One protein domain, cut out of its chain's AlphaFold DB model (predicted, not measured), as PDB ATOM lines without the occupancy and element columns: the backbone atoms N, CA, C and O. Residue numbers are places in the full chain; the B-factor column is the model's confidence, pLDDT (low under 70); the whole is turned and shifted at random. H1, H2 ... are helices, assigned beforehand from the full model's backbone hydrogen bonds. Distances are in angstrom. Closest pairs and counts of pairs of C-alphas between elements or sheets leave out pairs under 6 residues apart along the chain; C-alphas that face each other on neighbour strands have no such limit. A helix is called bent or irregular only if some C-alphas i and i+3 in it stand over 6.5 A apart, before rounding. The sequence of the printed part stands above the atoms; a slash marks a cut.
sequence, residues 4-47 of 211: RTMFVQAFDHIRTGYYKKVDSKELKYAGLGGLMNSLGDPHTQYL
ATOM      1  N   ARG A   4      40.218  42.211  10.546       89.44
ATOM      2  CA  ARG A   4      40.890  41.219  11.394       89.44
ATOM      3  C   ARG A   4      39.970  40.049  11.742       89.44
ATOM      4  O   ARG A   4      40.382  38.901  11.627       89.44
ATOM      5  N   THR A   5      38.741  40.328  12.174       93.00
ATOM      6  CA  THR A   5      37.781  39.277  12.543       93.00
ATOM      7  C   THR A   5      37.398  38.417  11.340       93.00
ATOM      8  O   THR A   5      37.349  37.202  11.479       93.00
ATOM      9  N   MET A   6      37.195  39.022  10.165       90.94
ATOM     10  CA  MET A   6      36.881  38.287   8.935       90.94
ATOM     11  C   MET A   6      38.005  37.315   8.549       90.94
ATOM     12  O   MET A   6      37.740  36.153   8.252       90.94
ATOM     13  N   PHE A   7      39.264  37.762   8.619       91.44
ATOM     14  CA  PHE A   7      40.420  36.912   8.326       91.44
ATOM     15  C   PHE A   7      40.539  35.736   9.306       91.44
ATOM     16  O   PHE A   7      40.729  34.599   8.884       91.44
ATOM     17  N   VAL A   8      40.378  35.992  10.610       92.44
ATOM     18  CA  VAL A   8      40.418  34.939  11.642       92.44
ATOM     19  C   VAL A   8      39.292  33.922  11.435       92.44
ATOM     20  O   VAL A   8      39.545  32.724  11.478       92.44
ATOM     21  N   GLN A   9      38.074  34.383  11.142       93.44
ATOM     22  CA  GLN A   9      36.934  33.502  10.879       93.44
ATOM     23  C   GLN A   9      37.147  32.632   9.638       93.44
ATOM     24  O   GLN A   9      36.890  31.432   9.693       93.44
ATOM     25  N   ALA A  10      37.644  33.207   8.538       92.81
ATOM     26  CA  ALA A  10      37.956  32.448   7.328       92.81
ATOM     27  C   ALA A  10      39.055  31.403   7.584       92.81
ATOM     28  O   ALA A  10      38.911  30.246   7.191       92.81
ATOM     29  N   PHE A  11      40.120  31.791   8.294       93.88
ATOM     30  CA  PHE A  11      41.202  30.888   8.685       93.88
ATOM     31  C   PHE A  11      40.688  29.708   9.519       93.88
ATOM     32  O   PHE A  11      40.997  28.555   9.215       93.88
ATOM     33  N   ASP A  12      39.882  29.979  10.550       93.75
ATOM     34  CA  ASP A  12      39.324  28.935  11.406       93.75
ATOM     35  C   ASP A  12      38.355  28.032  10.645       93.75
ATOM     36  O   ASP A  12      38.437  26.813  10.781       93.75
ATOM     37  N   HIS A  13      37.509  28.602   9.783       94.44
ATOM     38  CA  HIS A  13      36.574  27.830   8.970       94.44
ATOM     39  C   HIS A  13      37.294  26.843   8.042       94.44
ATOM     40  O   HIS A  13      36.910  25.677   7.973       94.44
ATOM     41  N   ILE A  14      38.380  27.268   7.388       93.75
ATOM     42  CA  ILE A  14      39.209  26.380   6.561       93.75
ATOM     43  C   ILE A  14      39.886  25.321   7.438       93.75
ATOM     44  O   ILE A  14      39.849  24.135   7.124       93.75
ATOM     45  N   ARG A  15      40.484  25.722   8.563       91.94
ATOM     46  CA  ARG A  15      41.227  24.808   9.438       91.94
ATOM     47  C   ARG A  15      40.359  23.689  10.020       91.94
ATOM     48  O   ARG A  15      40.848  22.570  10.152       91.94
ATOM     49  N   THR A  16      39.116  23.981  10.407       92.81
ATOM     50  CA  THR A  16      38.232  23.013  11.080       92.81
ATOM     51  C   THR A  16      37.206  22.365  10.157       92.81
ATOM     52  O   THR A  16      36.746  21.269  10.454       92.81
ATOM     53  N   GLY A  17      36.804  23.051   9.085       92.00
ATOM     54  CA  GLY A  17      35.719  22.625   8.197       92.00
ATOM     55  C   GLY A  17      36.178  21.942   6.911       92.00
ATOM     56  O   GLY A  17      35.345  21.405   6.184       92.00
ATOM     57  N   TYR A  18      37.477  21.954   6.597       94.62
ATOM     58  CA  TYR A  18      37.974  21.311   5.384       94.62
ATOM     59  C   TYR A  18      37.974  19.783   5.515       94.62
ATOM     60  O   TYR A  18      38.317  19.221   6.551       94.62
ATOM     61  N   TYR A  19      37.620  19.093   4.427       94.00
ATOM     62  CA  TYR A  19      37.478  17.631   4.400       94.00
ATOM     63  C   TYR A  19      38.802  16.864   4.605       94.00
ATOM     64  O   TYR A  19      38.793  15.654   4.829       94.00
ATOM     65  N   LYS A  20      39.946  17.554   4.515       92.44
ATOM     66  CA  LYS A  20      41.286  17.035   4.821       92.44
ATOM     67  C   LYS A  20      41.893  17.806   5.981       92.44
ATOM     68  O   LYS A  20      41.614  18.985   6.170       92.44
ATOM     69  N   LYS A  21      42.804  17.152   6.704       90.50
ATOM     70  CA  LYS A  21      43.622  17.816   7.718       90.50
ATOM     71  C   LYS A  21      44.439  18.933   7.064       90.50
ATOM     72  O   LYS A  21      45.202  18.668   6.139       90.50
ATOM     73  N   VAL A  22      44.282  20.151   7.571       92.00
ATOM     74  CA  VAL A  22      45.042  21.323   7.126       92.00
ATOM     75  C   VAL A  22      46.134  21.625   8.145       92.00
ATOM     76  O   VAL A  22      45.860  21.744   9.344       92.00
ATOM     77  N   ASP A  23      47.375  21.754   7.680       92.81
ATOM     78  CA  ASP A  23      48.468  22.208   8.529       92.81
ATOM     79  C   ASP A  23      48.298  23.704   8.837       92.81
ATOM     80  O   ASP A  23      48.225  24.560   7.954       92.81
ATOM     81  N   SER A  24      48.193  24.034  10.125       91.12
ATOM     82  CA  SER A  24      47.928  25.409  10.559       91.12
ATOM     83  C   SER A  24      49.109  26.351  10.328       91.12
ATOM     84  O   SER A  24      48.909  27.562  10.307       91.12
ATOM     85  N   LYS A  25      50.333  25.831  10.224       90.81
ATOM     86  CA  LYS A  25      51.536  26.612   9.935       90.81
ATOM     87  C   LYS A  25      51.585  26.935   8.444       90.81
ATOM     88  O   LYS A  25      51.706  28.111   8.109       90.81
ATOM     89  N   GLU A  26      51.377  25.941   7.582       89.94
ATOM     90  CA  GLU A  26      51.303  26.144   6.126       89.94
ATOM     91  C   GLU A  26      50.169  27.108   5.752       89.94
ATOM     92  O   GLU A  26      50.384  28.057   5.001       89.94
ATOM     93  N   LEU A  27      48.979  26.953   6.352       93.00
ATOM     94  CA  LEU A  27      47.846  27.846   6.086       93.00
ATOM     95  C   LEU A  27      48.135  29.303   6.488       93.00
ATOM     96  O   LEU A  27      47.703  30.232   5.805       93.00
ATOM     97  N   LYS A  28      48.878  29.526   7.584       92.38
ATOM     98  CA  LYS A  28      49.280  30.878   8.009       92.38
ATOM     99  C   LYS A  28      50.233  31.508   7.004       92.38
ATOM    100  O   LYS A  28      50.041  32.667   6.649       92.38
ATOM    101  N   TYR A  29      51.244  30.765   6.564       93.12
ATOM    102  CA  TYR A  29      52.224  31.269   5.609       93.12
ATOM    103  C   TYR A  29      51.605  31.543   4.245       93.12
ATOM    104  O   TYR A  29      51.820  32.623   3.701       93.12
ATOM    105  N   ALA A  30      50.735  30.654   3.761       90.56
ATOM    106  CA  ALA A  30      49.954  30.889   2.551       90.56
ATOM    107  C   ALA A  30      49.092  32.160   2.664       90.56
ATOM    108  O   ALA A  30      49.038  32.960   1.731       90.56
ATOM    109  N   GLY A  31      48.465  32.390   3.825       92.69
ATOM    110  CA  GLY A  31      47.709  33.613   4.099       92.69
ATOM    111  C   GLY A  31      48.574  34.878   4.057       92.69
ATOM    112  O   GLY A  31      48.197  35.850   3.408       92.69
ATOM    113  N   LEU A  32      49.746  34.863   4.701       92.25
ATOM    114  CA  LEU A  32      50.697  35.983   4.675       92.25
ATOM    115  C   LEU A  32      51.240  36.241   3.262       92.25
ATOM    116  O   LEU A  32      51.279  37.388   2.827       92.25
ATOM    117  N   GLY A  33      51.585  35.185   2.523       90.75
ATOM    118  CA  GLY A  33      51.992  35.283   1.122       90.75
ATOM    119  C   GLY A  33      50.899  35.895   0.245       90.75
ATOM    120  O   GLY A  33      51.176  36.793  -0.542       90.75
ATOM    121  N   GLY A  34      49.639  35.486   0.432       90.19
ATOM    122  CA  GLY A  34      48.494  36.065  -0.274       90.19
ATOM    123  C   GLY A  34      48.288  37.554   0.021       90.19
ATOM    124  O   GLY A  34      48.033  38.328  -0.899       90.19
ATOM    125  N   LEU A  35      48.450  37.969   1.284       91.56
ATOM    126  CA  LEU A  35      48.386  39.382   1.668       91.56
ATOM    127  C   LEU A  35      49.491  40.199   0.988       91.56
ATOM    128  O   LEU A  35      49.204  41.260   0.442       91.56
ATOM    129  N   MET A  36      50.727  39.699   0.960       91.88
ATOM    130  CA  MET A  36      51.853  40.400   0.328       91.88
ATOM    131  C   MET A  36      51.682  40.475  -1.190       91.88
ATOM    132  O   MET A  36      51.820  41.552  -1.764       91.88
ATOM    133  N   ASN A  37      51.259  39.381  -1.827       89.94
ATOM    134  CA  ASN A  37      50.982  39.347  -3.265       89.94
ATOM    135  C   ASN A  37      49.865  40.323  -3.676       89.94
ATOM    136  O   ASN A  37      49.863  40.816  -4.802       89.94
ATOM    137  N   SER A  38      48.925  40.638  -2.773       91.62
ATOM    138  CA  SER A  38      47.843  41.595  -3.049       91.62
ATOM    139  C   SER A  38      48.321  43.039  -3.252       91.62
ATOM    140  O   SER A  38      47.574  43.851  -3.793       91.62
ATOM    141  N   LEU A  39      49.565  43.356  -2.870       92.56
ATOM    142  CA  LEU A  39      50.156  44.686  -3.039       92.56
ATOM    143  C   LEU A  39      50.533  44.992  -4.496       92.56
ATOM    144  O   LEU A  39      50.782  46.148  -4.825       92.56
ATOM    145  N   GLY A  40      50.580  43.978  -5.367       90.25
ATOM    146  CA  GLY A  40      50.914  44.150  -6.784       90.25
ATOM    147  C   GLY A  40      52.373  44.534  -7.057       90.25
ATOM    148  O   GLY A  40      52.719  44.807  -8.205       90.25
ATOM    149  N   ASP A  41      53.228  44.545  -6.034       93.19
ATOM    150  CA  ASP A  41      54.663  44.781  -6.168       93.19
ATOM    151  C   ASP A  41      55.409  43.441  -6.323       93.19
ATOM    152  O   ASP A  41      55.446  42.657  -5.371       93.19
ATOM    153  N   PRO A  42      56.035  43.160  -7.484       86.31
ATOM    154  CA  PRO A  42      56.753  41.906  -7.720       86.31
ATOM    155  C   PRO A  42      57.962  41.697  -6.791       86.31
ATOM    156  O   PRO A  42      58.435  40.566  -6.647       86.31
ATOM    157  N   HIS A  43      58.462  42.762  -6.159       88.75
ATOM    158  CA  HIS A  43      59.592  42.710  -5.232       88.75
ATOM    159  C   HIS A  43      59.173  42.564  -3.765       88.75
ATOM    160  O   HIS A  43      60.029  42.318  -2.914       88.75
ATOM    161  N   THR A  44      57.876  42.653  -3.457       89.00
ATOM    162  CA  THR A  44      57.360  42.458  -2.101       89.00
ATOM    163  C   THR A  44      56.828  41.041  -1.940       89.00
ATOM    164  O   THR A  44      55.788  40.679  -2.483       89.00
ATOM    165  N   GLN A  45      57.534  40.222  -1.160       88.62
ATOM    166  CA  GLN A  45      57.159  38.831  -0.910       88.62
ATOM    167  C   GLN A  45      57.341  38.474   0.564       88.62
ATOM    168  O   GLN A  45      58.246  38.966   1.239       88.62
ATOM    169  N   TYR A  46      56.478  37.594   1.070       89.56
ATOM    170  CA  TYR A  46      56.667  36.993   2.384       89.56
ATOM    171  C   TYR A  46      57.625  35.804   2.269       89.56
ATOM    172  O   TYR A  46      57.324  34.833   1.577       89.56
ATOM    173  N   LEU A  47      58.757  35.866   2.970       88.94
ATOM    174  CA  LEU A  47      59.670  34.733   3.093       88.94
ATOM    175  C   LEU A  47      59.318  33.920   4.336       88.94
ATOM    176  O   LEU A  47      59.433  34.394   5.469       88.94
TER     177      LEU A  47
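What this domain is: This is residues 4 to 47 of the 211 residues of the protein "PDZ domain-containing protein" of Armatimonadetes bacterium OLB18 (UniProt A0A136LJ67). Two helices of equal residue count, H1 and H2, make an open V: the chain runs along H1, turns through a short link and comes back along H2, and the helices come near each other where H1 ends and H2 begins. After H2 the last stretch turns round, and residues 44 to 47 fold back beside H2, while residues 16 to 21 and 38 to 43 stick out. The printed part has 44 residues with two named helices, H1 then H2, and no named strand; its class is all helix. It is loose, with a radius of gyration of the C-alphas of 11.9 A, and elongated, spanning 34 by 20 by 13 A.

How they stand to each other: Start with H1, residues 4 to 17, and go on to H2, residues 24 to 37. They are close but not clearly touching, with 2 pairs of C-alphas within 8 A. Look at Arg 15 and Ser 24: their C-alphas are the closest of the two helices, 6.8 A apart. The centres are 12.6 A apart. The lines stand at a steep tilt of 43 degrees, and the helices run opposite ways. In H1 and H2 every O i to N i+4 pair is within hydrogen-bond range.

Where its parts are: Find C-alpha 4 at (40.890, 41.219, 11.394); from there H1 runs 19.6 A to C-alpha 17 at (35.719, 22.625, 8.197). H2 begins at C-alpha 24 and runs 19.9 A to C-alpha 37 at (50.982, 39.347, -3.265). Neither helix is bent.

The domain as a whole: The two C-alphas farthest apart are those of Tyr 19 and His 43, 34.8 A. The link from H1 to H2 has 6 residues and is short. The printed part has no cut. Its mean pLDDT is 91.6, and no printed residue is under 70.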